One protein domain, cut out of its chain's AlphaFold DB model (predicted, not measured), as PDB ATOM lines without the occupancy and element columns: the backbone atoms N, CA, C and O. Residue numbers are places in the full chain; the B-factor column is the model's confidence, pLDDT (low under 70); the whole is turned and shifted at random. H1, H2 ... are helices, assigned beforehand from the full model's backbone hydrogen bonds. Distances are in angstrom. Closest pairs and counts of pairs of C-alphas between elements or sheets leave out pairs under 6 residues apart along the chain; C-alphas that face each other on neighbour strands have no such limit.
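Overview. This is residues 11 to 105 of the 246 residues of an uncharacterized protein of Chroococcidiopsis cubana SAG 39.79 (UniProt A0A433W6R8). The longest helix, H5, is a free arm that meets the far end of H4 at a corner, the two making an L, while the other end of H4 belongs to a small compact body with H1, H2 and H3. In that body H1 and H4 run the same way, with the short H2 set crosswise to both. The printed part has 95 residues, with five named helices in the order H1 to H5 and no named strand; its class is all helix. It is extended, with a radius of gyration of the C-alphas of 19.4 A, and flat, spanning 56 by 36 by 17 A.

Along the chain. Find C-alpha 77 at (-45.557, -46.262, 27.855); from there H5 runs 34.9 A to C-alpha 100 at (-17.812, -62.152, 41.741). Before it, H4 covers residues 54 to 73, 28.9 A long. Go back to C-alpha 11 at (-10.164, -27.228, -1.613) for H1, residues 11 to 30, also 28.9 A. H2 is residues 36 to 43, 10.5 A, and H3 is residues 47 to 51, 6.3 A.

Arrangement. H5 is apart from H1, H2, H3 and H4. H4 and H1 are close but not clearly touching, at a shallow tilt of 4 degrees; look at the C-alphas of Ile 60 and Ile 24, their closest, 7.7 A apart. H1 and H2 touch, about perpendicular at 74 degrees, closest at the C-alphas of Val 20 and Ala 43, 5.0 A. H2 touches H3, closest at the C-alphas of Ala 40 and Val 47, 5.6 A. H3 and H4 only just touch, with 3 pairs of C-alphas within 8 A, and only at the corner. Every O i to N i+4 pair is within hydrogen-bond range in H1, H2, H3, H4 and H5.

Size, cuts and confidence. The C-alphas of Ile 11 and Glu 100 are the two farthest apart, 56.2 A. Residues 69 to 105 stand free; the body without them spans 33 by 20 by 14 A. The printed part has no cut, and its four links between helices are tight. Confidence is low, with pLDDT under 70, at residues 11 to 14 and 70 to 105.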
ATOM      1  N   ILE A  11     -10.585 -25.896  -2.086       60.62
ATOM      2  CA  ILE A  11     -10.164 -27.228  -1.613       60.62
ATOM      3  C   ILE A  11     -10.475 -27.408  -0.118       60.62
ATOM      4  O   ILE A  11     -11.027 -28.430   0.290       60.62
ATOM      5  N   ARG A  12     -10.201 -26.390   0.712       60.66
ATOM      6  CA  ARG A  12     -10.551 -26.403   2.148       60.66
ATOM      7  C   ARG A  12     -12.063 -26.451   2.388       60.66
ATOM      8  O   ARG A  12     -12.514 -27.100   3.329       60.66
ATOM      9  N   SER A  13     -12.845 -25.783   1.542       62.12
ATOM     10  CA  SER A  13     -14.311 -25.810   1.597       62.12
ATOM     11  C   SER A  13     -14.870 -27.182   1.200       62.12
ATOM     12  O   SER A  13     -15.715 -27.741   1.899       62.12
ATOM     13  N   GLN A  14     -14.342 -27.795   0.138       65.44
ATOM     14  CA  GLN A  14     -14.736 -29.146  -0.273       65.44
ATOM     15  C   GLN A  14     -14.402 -30.191   0.801       65.44
ATOM     16  O   GLN A  14     -15.263 -31.003   1.143       65.44
ATOM     17  N   SER A  15     -13.219 -30.113   1.420       79.50
ATOM     18  CA  SER A  15     -12.852 -31.027   2.510       79.50
ATOM     19  C   SER A  15     -13.712 -30.823   3.762       79.50
ATOM     20  O   SER A  15     -14.076 -31.787   4.436       79.50
ATOM     21  N   ALA A  16     -14.106 -29.585   4.075       81.19
ATOM     22  CA  ALA A  16     -15.025 -29.294   5.171       81.19
ATOM     23  C   ALA A  16     -16.439 -29.833   4.901       81.19
ATOM     24  O   ALA A  16     -17.038 -30.434   5.790       81.19
ATOM     25  N   ARG A  17     -16.959 -29.698   3.673       83.12
ATOM     26  CA  ARG A  17     -18.262 -30.264   3.284       83.12
ATOM     27  C   ARG A  17     -18.269 -31.791   3.397       83.12
ATOM     28  O   ARG A  17     -19.200 -32.354   3.966       83.12
ATOM     29  N   GLN A  18     -17.213 -32.453   2.933       85.12
ATOM     30  CA  GLN A  18     -17.095 -33.910   3.015       85.12
ATOM     31  C   GLN A  18     -17.018 -34.404   4.468       85.12
ATOM     32  O   GLN A  18     -17.676 -35.382   4.819       85.12
ATOM     33  N   ARG A  19     -16.304 -33.683   5.346       84.06
ATOM     34  CA  ARG A  19     -16.290 -33.968   6.792       84.06
ATOM     35  C   ARG A  19     -17.673 -33.846   7.430       84.06
ATOM     36  O   ARG A  19     -18.021 -34.685   8.256       84.06
ATOM     37  N   VAL A  20     -18.470 -32.853   7.028       87.62
ATOM     38  CA  VAL A  20     -19.850 -32.700   7.519       87.62
ATOM     39  C   VAL A  20     -20.733 -33.865   7.078       87.62
ATOM     40  O   VAL A  20     -21.440 -34.430   7.907       87.62
ATOM     41  N   LEU A  21     -20.655 -34.286   5.815       86.06
ATOM     42  CA  LEU A  21     -21.427 -35.432   5.320       86.06
ATOM     43  C   LEU A  21     -21.048 -36.739   6.033       86.06
ATOM     44  O   LEU A  21     -21.926 -37.501   6.435       86.06
ATOM     45  N   LEU A  22     -19.752 -36.972   6.263       86.25
ATOM     46  CA  LEU A  22     -19.279 -38.124   7.035       86.25
ATOM     47  C   LEU A  22     -19.748 -38.073   8.495       86.25
ATOM     48  O   LEU A  22     -20.121 -39.103   9.054       86.25
ATOM     49  N   ALA A  23     -19.751 -36.889   9.113       87.62
ATOM     50  CA  ALA A  23     -20.253 -36.702  10.469       87.62
ATOM     51  C   ALA A  23     -21.758 -36.989  10.567       87.62
ATOM     52  O   ALA A  23     -22.177 -37.674  11.497       87.62
ATOM     53  N   ILE A  24     -22.549 -36.538   9.588       86.69
ATOM     54  CA  ILE A  24     -23.980 -36.857   9.492       86.69
ATOM     55  C   ILE A  24     -24.177 -38.375   9.414       86.69
ATOM     56  O   ILE A  24     -24.872 -38.931  10.259       86.69
ATOM     57  N   GLY A  25     -23.495 -39.060   8.490       83.88
ATOM     58  CA  GLY A  25     -23.636 -40.513   8.334       83.88
ATOM     59  C   GLY A  25     -23.207 -41.310   9.575       83.88
ATOM     60  O   GLY A  25     -23.793 -42.345   9.887       83.88
ATOM     61  N   ARG A  26     -22.211 -40.830  10.330       85.06
ATOM     62  CA  ARG A  26     -21.824 -41.434  11.618       85.06
ATOM     63  C   ARG A  26     -22.909 -41.258  12.678       85.06
ATOM     64  O   ARG A  26     -23.240 -42.225  13.359       85.06
ATOM     65  N   LEU A  27     -23.463 -40.054  12.808       84.19
ATOM     66  CA  LEU A  27     -24.521 -39.765  13.780       84.19
ATOM     67  C   LEU A  27     -25.810 -40.537  13.464       84.19
ATOM     68  O   LEU A  27     -26.441 -41.051  14.384       84.19
ATOM     69  N   GLU A  28     -26.146 -40.699  12.181       80.12
ATOM     70  CA  GLU A  28     -27.259 -41.545  11.734       80.12
ATOM     71  C   GLU A  28     -27.060 -43.018  12.111       80.12
ATOM     72  O   GLU A  28     -27.977 -43.627  12.660       80.12
ATOM     73  N   LYS A  29     -25.869 -43.588  11.864       78.94
ATOM     74  CA  LYS A  29     -25.568 -44.997  12.184       78.94
ATOM     75  C   LYS A  29     -25.644 -45.305  13.677       78.94
ATOM     76  O   LYS A  29     -26.071 -46.388  14.050       78.94
ATOM     77  N   ILE A  30     -25.217 -44.365  14.515       78.25
ATOM     78  CA  ILE A  30     -25.199 -44.526  15.976       78.25
ATOM     79  C   ILE A  30     -26.576 -44.185  16.583       78.25
ATOM     80  O   ILE A  30     -26.809 -44.415  17.765       78.25
ATOM     81  N   GLY A  31     -27.510 -43.637  15.794       71.81
ATOM     82  CA  GLY A  31     -28.813 -43.191  16.291       71.81
ATOM     83  C   GLY A  31     -28.712 -42.013  17.265       71.81
ATOM     84  O   GLY A  31     -29.609 -41.801  18.079       71.81
ATOM     85  N   ALA A  32     -27.615 -41.255  17.211       75.12
ATOM     86  CA  ALA A  32     -27.387 -40.111  18.081       75.12
ATOM     87  C   ALA A  32     -28.237 -38.908  17.645       75.12
ATOM     88  O   ALA A  32     -28.666 -38.804  16.497       75.12
ATOM     89  N   LYS A  33     -28.462 -37.957  18.559       82.19
ATOM     90  CA  LYS A  33     -29.196 -36.721  18.262       82.19
ATOM     91  C   LYS A  33     -28.513 -35.952  17.123       82.19
ATOM     92  O   LYS A  33     -27.357 -35.559  17.258       82.19
ATOM     93  N   ILE A  34     -29.258 -35.691  16.047       85.88
ATOM     94  CA  ILE A  34     -28.791 -34.919  14.887       85.88
ATOM     95  C   ILE A  34     -29.316 -33.483  15.004       85.88
ATOM     96  O   ILE A  34     -30.501 -33.206  14.825       85.88
ATOM     97  N   ASP A  35     -28.428 -32.554  15.343       88.31
ATOM     98  CA  ASP A  35     -28.659 -31.111  15.307       88.31
ATOM     99  C   ASP A  35     -27.426 -30.370  14.756       88.31
ATOM    100  O   ASP A  35     -26.345 -30.934  14.611       88.31
ATOM    101  N   VAL A  36     -27.575 -29.089  14.409       86.81
ATOM    102  CA  VAL A  36     -26.484 -28.314  13.783       86.81
ATOM    103  C   VAL A  36     -25.233 -28.281  14.672       86.81
ATOM    104  O   VAL A  36     -24.113 -28.345  14.167       86.81
ATOM    105  N   ASN A  37     -25.413 -28.238  15.993       88.06
ATOM    106  CA  ASN A  37     -24.313 -28.171  16.953       88.06
ATOM    107  C   ASN A  37     -23.556 -29.503  17.064       88.06
ATOM    108  O   ASN A  37     -22.326 -29.517  17.049       88.06
ATOM    109  N   SER A  38     -24.272 -30.623  17.141       88.12
ATOM    110  CA  SER A  38     -23.694 -31.972  17.180       88.12
ATOM    111  C   SER A  38     -22.963 -32.306  15.886       88.12
ATOM    112  O   SER A  38     -21.837 -32.799  15.939       88.12
ATOM    113  N   VAL A  39     -23.535 -31.955  14.733       87.56
ATOM    114  CA  VAL A  39     -22.893 -32.149  13.427       87.56
ATOM    115  C   VAL A  39     -21.640 -31.277  13.295       87.56
ATOM    116  O   VAL A  39     -20.599 -31.777  12.873       87.56
ATOM    117  N   ALA A  40     -21.694 -30.006  13.709       87.44
ATOM    118  CA  ALA A  40     -20.532 -29.112  13.712       87.44
ATOM    119  C   ALA A  40     -19.387 -29.662  14.578       87.44
ATOM    120  O   ALA A  40     -18.239 -29.723  14.130       87.44
ATOM    121  N   LYS A  41     -19.717 -30.133  15.788       87.19
ATOM    122  CA  LYS A  41     -18.760 -30.739  16.721       87.19
ATOM    123  C   LYS A  41     -18.145 -32.018  16.149       87.19
ATOM    124  O   LYS A  41     -16.930 -32.169  16.184       87.19
ATOM    125  N   ALA A  42     -18.961 -32.905  15.584       83.75
ATOM    126  CA  ALA A  42     -18.505 -34.172  15.014       83.75
ATOM    127  C   ALA A  42     -17.667 -33.995  13.732       83.75
ATOM    128  O   ALA A  42     -16.777 -34.800  13.463       83.75
ATOM    129  N   ALA A  43     -17.922 -32.943  12.950       85.62
ATOM    130  CA  ALA A  43     -17.180 -32.633  11.727       85.62
ATOM    131  C   ALA A  43     -15.931 -31.758  11.956       85.62
ATOM    132  O   ALA A  43     -15.119 -31.591  11.039       85.62
ATOM    133  N   GLY A  44     -15.777 -31.175  13.151       83.12
ATOM    134  CA  GLY A  44     -14.711 -30.214  13.448       83.12
ATOM    135  C   GLY A  44     -14.814 -28.952  12.585       83.12
ATOM    136  O   GLY A  44     -13.812 -28.500  12.023       83.12
ATOM    137  N   VAL A  45     -16.032 -28.429  12.416       87.56
ATOM    138  CA  VAL A  45     -16.320 -27.184  11.681       87.56
ATOM    139  C   VAL A  45     -17.101 -26.214  12.563       87.56
ATOM    140  O   VAL A  45     -17.743 -26.614  13.531       87.56
ATOM    141  N   SER A  46     -17.071 -24.923  12.232       86.19
ATOM    142  CA  SER A  46     -17.873 -23.937  12.958       86.19
ATOM    143  C   SER A  46     -19.356 -24.054  12.599       86.19
ATOM    144  O   SER A  46     -19.720 -24.342  11.459       86.19
ATOM    145  N   VAL A  47     -20.236 -23.748  13.554       86.94
ATOM    146  CA  VAL A  47     -21.691 -23.675  13.320       86.94
ATOM    147  C   VAL A  47     -22.014 -22.687  12.192       86.94
ATOM    148  O   VAL A  47     -22.849 -22.964  11.336       86.94
ATOM    149  N   SER A  48     -21.286 -21.564  12.134       86.50
ATOM    150  CA  SER A  48     -21.427 -20.557  11.074       86.50
ATOM    151  C   SER A  48     -21.150 -21.122   9.675       86.50
ATOM    152  O   SER A  48     -21.837 -20.747   8.728       86.50
ATOM    153  N   TYR A  49     -20.197 -22.049   9.529       86.44
ATOM    154  CA  TYR A  49     -19.915 -22.695   8.244       86.44
ATOM    155  C   TYR A  49     -21.120 -23.495   7.735       86.44
ATOM    156  O   TYR A  49     -21.505 -23.345   6.577       86.44
ATOM    157  N   ILE A  50     -21.756 -24.282   8.610       84.56
ATOM    158  CA  ILE A  50     -22.964 -25.046   8.263       84.56
ATOM    159  C   ILE A  50     -24.119 -24.093   7.942       84.56
ATOM    160  O   ILE A  50     -24.804 -24.276   6.942       84.56
ATOM    161  N   SER A  51     -24.300 -23.032   8.732       82.81
ATOM    162  CA  SER A  51     -25.352 -22.032   8.502       82.81
ATOM    163  C   SER A  51     -25.216 -21.288   7.170       82.81
ATOM    164  O   SER A  51     -26.227 -20.864   6.618       82.81
ATOM    165  N   LYS A  52     -23.993 -21.142   6.641       85.81
ATOM    166  CA  LYS A  52     -23.721 -20.547   5.321       85.81
ATOM    167  C   LYS A  52     -23.997 -21.503   4.152       85.81
ATOM    168  O   LYS A  52     -23.984 -21.055   3.010       85.81
ATOM    169  N   GLN A  53     -24.234 -22.793   4.410       85.00
ATOM    170  CA  GLN A  53     -24.553 -23.794   3.390       85.00
ATOM    171  C   GLN A  53     -26.011 -24.267   3.541       85.00
ATOM    172  O   GLN A  53     -26.288 -25.142   4.366       85.00
ATOM    173  N   PRO A  54     -26.956 -23.716   2.752       80.44
ATOM    174  CA  PRO A  54     -28.386 -23.981   2.930       80.44
ATOM    175  C   PRO A  54     -28.745 -25.460   2.733       80.44
ATOM    176  O   PRO A  54     -29.544 -25.991   3.501       80.44
ATOM    177  N   GLU A  55     -28.087 -26.150   1.799       84.75
ATOM    178  CA  GLU A  55     -28.284 -27.585   1.545       84.75
ATOM    179  C   GLU A  55     -27.965 -28.455   2.774       84.75
ATOM    180  O   GLU A  55     -28.734 -29.343   3.139       84.75
ATOM    181  N   LEU A  56     -26.846 -28.182   3.459       83.56
ATOM    182  CA  LEU A  56     -26.461 -28.926   4.663       83.56
ATOM    183  C   LEU A  56     -27.429 -28.648   5.811       83.56
ATOM    184  O   LEU A  56     -27.800 -29.559   6.548       83.56
ATOM    185  N   LYS A  57     -27.860 -27.392   5.951       86.00
ATOM    186  CA  LYS A  57     -28.836 -26.991   6.964       86.00
ATOM    187  C   LYS A  57     -30.175 -27.704   6.758       86.00
ATOM    188  O   LYS A  57     -30.719 -28.234   7.724       86.00
ATOM    189  N   GLN A  58     -30.663 -27.753   5.520       86.56
ATOM    190  CA  GLN A  58     -31.902 -28.443   5.168       86.56
ATOM    191  C   GLN A  58     -31.802 -29.939   5.476       86.56
ATOM    192  O   GLN A  58     -32.652 -30.472   6.187       86.56
ATOM    193  N   ARG A  59     -30.706 -30.590   5.070       84.44
ATOM    194  CA  ARG A  59     -30.494 -32.015   5.349       84.44
ATOM    195  C   ARG A  59     -30.468 -32.324   6.845       84.44
ATOM    196  O   ARG A  59     -31.105 -33.269   7.294       84.44
ATOM    197  N   ILE A  60     -29.767 -31.517   7.641       86.62
ATOM    198  CA  ILE A  60     -29.723 -31.683   9.103       86.62
ATOM    199  C   ILE A  60     -31.119 -31.492   9.715       86.62
ATOM    200  O   ILE A  60     -31.473 -32.182  10.669       86.62
ATOM    201  N   GLN A  61     -31.923 -30.574   9.178       87.25
ATOM    202  CA  GLN A  61     -33.274 -30.302   9.661       87.25
ATOM    203  C   GLN A  61     -34.258 -31.438   9.343       87.25
ATOM    204  O   GLN A  61     -35.027 -31.817  10.226       87.25
ATOM    205  N   GLU A  62     -34.193 -32.024   8.146       86.94
ATOM    206  CA  GLU A  62     -34.955 -33.227   7.774       86.94
ATOM    207  C   GLU A  62     -34.627 -34.398   8.706       86.94
ATOM    208  O   GLU A  62     -35.514 -35.015   9.295       86.94
ATOM    209  N   LEU A  63     -33.335 -34.656   8.922       83.94
ATOM    210  CA  LEU A  63     -32.880 -35.736   9.797       83.94
ATOM    211  C   LEU A  63     -33.283 -35.518  11.255       83.94
ATOM    212  O   LEU A  63     -33.637 -36.468  11.953       83.94
ATOM    213  N   LYS A  64     -33.295 -34.263  11.710       85.00
ATOM    214  CA  LYS A  64     -33.812 -33.902  13.029       85.00
ATOM    215  C   LYS A  64     -35.305 -34.219  13.156       85.00
ATOM    216  O   LYS A  64     -35.714 -34.707  14.208       85.00
ATOM    217  N   GLN A  65     -36.114 -33.953  12.130       83.12
ATOM    218  CA  GLN A  65     -37.539 -34.299  12.157       83.12
ATOM    219  C   GLN A  65     -37.754 -35.813  12.180       83.12
ATOM    220  O   GLN A  65     -38.469 -36.296  13.054       83.12
ATOM    221  N   LEU A  66     -37.044 -36.564  11.334       80.06
ATOM    222  CA  LEU A  66     -37.098 -38.031  11.331       80.06
ATOM    223  C   LEU A  66     -36.680 -38.630  12.679       80.06
ATOM    224  O   LEU A  66     -37.283 -39.591  13.150       80.06
ATOM    225  N   TYR A  67     -35.670 -38.054  13.336       76.56
ATOM    226  CA  TYR A  67     -35.280 -38.451  14.689       76.56
ATOM    227  C   TYR A  67     -36.411 -38.217  15.704       76.56
ATOM    228  O   TYR A  67     -36.697 -39.090  16.520       76.56
ATOM    229  N   ILE A  68     -37.089 -37.065  15.645       77.88
ATOM    230  CA  ILE A  68     -38.225 -36.748  16.524       77.88
ATOM    231  C   ILE A  68     -39.405 -37.695  16.266       77.88
ATOM    232  O   ILE A  68     -40.026 -38.160  17.220       77.88
ATOM    233  N   GLU A  69     -39.708 -38.008  15.009       74.38
ATOM    234  CA  GLU A  69     -40.771 -38.950  14.639       74.38
ATOM    235  C   GLU A  69     -40.469 -40.374  15.106       74.38
ATOM    236  O   GLU A  69     -41.321 -40.988  15.748       74.38
ATOM    237  N   ARG A  70     -39.238 -40.868  14.898       68.44
ATOM    238  CA  ARG A  70     -38.793 -42.166  15.435       68.44
ATOM    239  C   ARG A  70     -38.902 -42.229  16.954       68.44
ATOM    240  O   ARG A  70     -39.264 -43.267  17.495       68.44
ATOM    241  N   GLN A  71     -38.609 -41.130  17.650       65.50
ATOM    242  CA  GLN A  71     -38.790 -41.060  19.099       65.50
ATOM    243  C   GLN A  71     -40.260 -41.015  19.522       65.50
ATOM    244  O   GLN A  71     -40.592 -41.506  20.595       65.50
ATOM    245  N   LYS A  72     -41.155 -40.432  18.718       62.66
ATOM    246  CA  LYS A  72     -42.595 -40.459  19.003       62.66
ATOM    247  C   LYS A  72     -43.169 -41.867  18.843       62.66
ATOM    248  O   LYS A  72     -43.973 -42.265  19.676       62.66
ATOM    249  N   THR A  73     -42.725 -42.637  17.848       52.84
ATOM    250  CA  THR A  73     -43.185 -44.022  17.639       52.84
ATOM    251  C   THR A  73     -42.621 -45.019  18.655       52.84
ATOM    252  O   THR A  73     -43.267 -46.023  18.931       52.84
ATOM    253  N   THR A  74     -41.469 -44.740  19.276       48.84
ATOM    254  CA  THR A  74     -40.889 -45.573  20.356       48.84
ATOM    255  C   THR A  74     -41.362 -45.209  21.767       48.84
ATOM    256  O   THR A  74     -41.030 -45.917  22.717       48.84
ATOM    257  N   ARG A  75     -42.165 -44.149  21.930       46.78
ATOM    258  CA  ARG A  75     -42.730 -43.712  23.219       46.78
ATOM    259  C   ARG A  75     -44.157 -44.227  23.438       46.78
ATOM    260  O   ARG A  75     -45.028 -43.461  23.843       46.78
ATOM    261  N   SER A  76     -44.406 -45.518  23.217       52.16
ATOM    262  CA  SER A  76     -45.495 -46.139  23.979       52.16
ATOM    263  C   SER A  76     -45.027 -46.270  25.441       52.16
ATOM    264  O   SER A  76     -43.841 -46.539  25.675       52.16
ATOM    265  N   PRO A  77     -45.901 -46.068  26.441       54.62
ATOM    266  CA  PRO A  77     -45.557 -46.262  27.855       54.62
ATOM    267  C   PRO A  77     -44.945 -47.646  28.133       54.62
ATOM    268  O   PRO A  77     -44.065 -47.787  28.978       54.62
ATOM    269  N   GLU A  78     -45.364 -48.646  27.359       54.56
ATOM    270  CA  GLU A  78     -44.917 -50.039  27.433       54.56
ATOM    271  C   GLU A  78     -43.464 -50.217  26.966       54.56
ATOM    272  O   GLU A  78     -42.684 -50.901  27.622       54.56
ATOM    273  N   SER A  79     -43.065 -49.546  25.879       52.16
ATOM    274  CA  SER A  79     -41.685 -49.550  25.368       52.16
ATOM    275  C   SER A  79     -40.712 -48.883  26.350       52.16
ATOM    276  O   SER A  79     -39.604 -49.373  26.574       52.16
ATOM    277  N   PHE A  80     -41.147 -47.804  27.013       56.81
ATOM    278  CA  PHE A  80     -40.348 -47.138  28.044       56.81
ATOM    279  C   PHE A  80     -40.207 -47.990  29.312       56.81
ATOM    280  O   PHE A  80     -39.104 -48.116  29.841       56.81
ATOM    281  N   ALA A  81     -41.293 -48.616  29.774       57.75
ATOM    282  CA  ALA A  81     -41.263 -49.517  30.925       57.75
ATOM    283  C   ALA A  81     -40.368 -50.740  30.669       57.75
ATOM    284  O   ALA A  81     -39.569 -51.103  31.531       57.75
ATOM    285  N   LEU A  82     -40.441 -51.324  29.468       55.00
ATOM    286  CA  LEU A  82     -39.583 -52.436  29.064       55.00
ATOM    287  C   LEU A  82     -38.111 -52.011  28.978       55.00
ATOM    288  O   LEU A  82     -37.242 -52.713  29.482       55.00
ATOM    289  N   SER A  83     -37.821 -50.843  28.398       59.88
ATOM    290  CA  SER A  83     -36.455 -50.309  28.328       59.88
ATOM    291  C   SER A  83     -35.869 -50.015  29.710       59.88
ATOM    292  O   SER A  83     -34.698 -50.314  29.943       59.88
ATOM    293  N   LEU A  84     -36.663 -49.460  30.630       67.44
ATOM    294  CA  LEU A  84     -36.233 -49.202  32.002       67.44
ATOM    295  C   LEU A  84     -35.976 -50.516  32.752       67.44
ATOM    296  O   LEU A  84     -34.949 -50.647  33.409       67.44
ATOM    297  N   TYR A  85     -36.865 -51.499  32.593       66.75
ATOM    298  CA  TYR A  85     -36.724 -52.828  33.187       66.75
ATOM    299  C   TYR A  85     -35.466 -53.553  32.689       66.75
ATOM    300  O   TYR A  85     -34.688 -54.057  33.495       66.75
ATOM    301  N   LEU A  86     -35.216 -53.541  31.376       60.91
ATOM    302  CA  LEU A  86     -34.015 -54.134  30.784       60.91
ATOM    303  C   LEU A  86     -32.740 -53.427  31.255       60.91
ATOM    304  O   LEU A  86     -31.782 -54.092  31.631       60.91
ATOM    305  N   SER A  87     -32.744 -52.092  31.324       60.75
ATOM    306  CA  SER A  87     -31.593 -51.333  31.829       60.75
ATOM    307  C   SER A  87     -31.305 -51.628  33.306       60.75
ATOM    308  O   SER A  87     -30.147 -51.704  33.722       60.75
ATOM    309  N   GLN A  88     -32.355 -51.835  34.103       66.19
ATOM    310  CA  GLN A  88     -32.235 -52.228  35.502       66.19
ATOM    311  C   GLN A  88     -31.645 -53.638  35.634       66.19
ATOM    312  O   GLN A  88     -30.732 -53.854  36.429       66.19
ATOM    313  N   GLN A  89     -32.098 -54.568  34.793       66.62
ATOM    314  CA  GLN A  89     -31.597 -55.938  34.753       66.62
ATOM    315  C   GLN A  89     -30.124 -56.005  34.313       66.62
ATOM    316  O   GLN A  89     -29.329 -56.724  34.916       66.62
ATOM    317  N   GLU A  90     -29.729 -55.223  33.303       66.00
ATOM    318  CA  GLU A  90     -28.334 -55.103  32.854       66.00
ATOM    319  C   GLU A  90     -27.423 -54.582  33.971       66.00
ATOM    320  O   GLU A  90     -26.333 -55.115  34.192       66.00
ATOM    321  N   LYS A  91     -27.887 -53.578  34.725       67.50
ATOM    322  CA  LYS A  91     -27.158 -53.030  35.872       67.50
ATOM    323  C   LYS A  91     -26.929 -54.087  36.958       67.50
ATOM    324  O   LYS A  91     -25.804 -54.231  37.429       67.50
ATOM    325  N   GLU A  92     -27.954 -54.856  37.316       68.38
ATOM    326  CA  GLU A  92     -27.858 -55.917  38.331       68.38
ATOM    327  C   GLU A  92     -26.907 -57.052  37.926       68.38
ATOM    328  O   GLU A  92     -26.255 -57.670  38.771       68.38
ATOM    329  N   VAL A  93     -26.828 -57.362  36.630       68.81
ATOM    330  CA  VAL A  93     -25.878 -58.353  36.108       68.81
ATOM    331  C   VAL A  93     -24.448 -57.827  36.210       68.81
ATOM    332  O   VAL A  93     -23.568 -58.545  36.683       68.81
ATOM    333  N   LEU A  94     -24.213 -56.567  35.836       59.09
ATOM    334  CA  LEU A  94     -22.892 -55.944  35.934       59.09
ATOM    335  C   LEU A  94     -22.414 -55.813  37.386       59.09
ATOM    336  O   LEU A  94     -21.244 -56.077  37.663       59.09
ATOM    337  N   GLU A  95     -23.304 -55.467  38.316       62.22
ATOM    338  CA  GLU A  95     -22.996 -55.409  39.752       62.22
ATOM    339  C   GLU A  95     -22.655 -56.795  40.320       62.22
ATOM    340  O   GLU A  95     -21.694 -56.929  41.079       62.22
ATOM    341  N   ARG A  96     -23.363 -57.851  39.897       67.44
ATOM    342  CA  ARG A  96     -23.028 -59.234  40.280       67.44
ATOM    343  C   ARG A  96     -21.664 -59.678  39.766       67.44
ATOM    344  O   ARG A  96     -20.880 -60.212  40.543       67.44
ATOM    345  N   ILE A  97     -21.360 -59.421  38.495       62.59
ATOM    346  CA  ILE A  97     -20.057 -59.764  37.903       62.59
ATOM    347  C   ILE A  97     -18.930 -59.001  38.611       62.59
ATOM    348  O   ILE A  97     -17.870 -59.560  38.883       62.59
ATOM    349  N   ALA A  98     -19.158 -57.729  38.941       59.12
ATOM    350  CA  ALA A  98     -18.215 -56.910  39.692       59.12
ATOM    351  C   ALA A  98     -17.909 -57.478  41.089       59.12
ATOM    352  O   ALA A  98     -16.750 -57.450  41.504       59.12
ATOM    353  N   LEU A  99     -18.924 -57.999  41.788       61.38
ATOM    354  CA  LEU A  99     -18.772 -58.658  43.088       61.38
ATOM    355  C   LEU A  99     -18.048 -60.007  42.969       61.38
ATOM    356  O   LEU A  99     -17.126 -60.269  43.733       61.38
ATOM    357  N   GLU A 100     -18.420 -60.834  41.988       61.28
ATOM    358  CA  GLU A 100     -17.812 -62.152  41.741       61.28
ATOM    359  C   GLU A 100     -16.318 -62.060  41.393       61.28
ATOM    360  O   GLU A 100     -15.550 -62.982  41.655       61.28
ATOM    361  N   LYS A 101     -15.885 -60.940  40.805       57.91
ATOM    362  CA  LYS A 101     -14.489 -60.702  40.412       57.91
ATOM    363  C   LYS A 101     -13.652 -59.970  41.460       57.91
ATOM    364  O   LYS A 101     -12.560 -59.520  41.126       57.91
ATOM    365  N   GLU A 102     -14.149 -59.842  42.693       54.69
ATOM    366  CA  GLU A 102     -13.464 -59.167  43.811       54.69
ATOM    367  C   GLU A 102     -12.945 -57.765  43.459       54.69
ATOM    368  O   GLU A 102     -11.967 -57.261  44.022       54.69
ATOM    369  N   CYS A 103     -13.604 -57.092  42.515       51.25
ATOM    370  CA  CYS A 103     -13.229 -55.745  42.142       51.25
ATOM    371  C   CYS A 103     -13.501 -54.840  43.353       51.25
ATOM    372  O   CYS A 103     -14.651 -54.602  43.719       51.25
ATOM    373  N   ARG A 104     -12.447 -54.331  44.003       49.00
ATOM    374  CA  ARG A 104     -12.566 -53.340  45.082       49.00
ATOM    375  C   ARG A 104     -13.010 -52.005  44.483       49.00
ATOM    376  O   ARG A 104     -12.190 -51.154  44.149       49.00
ATOM    377  N   TRP A 105     -14.315 -51.835  44.305       51.34
ATOM    378  CA  TRP A 105     -14.904 -50.577  43.858       51.34
ATOM    379  C   TRP A 105     -14.898 -49.578  45.017       51.34
ATOM    380  O   TRP A 105     -15.850 -49.494  45.788       51.34
TER     381      TRP A 105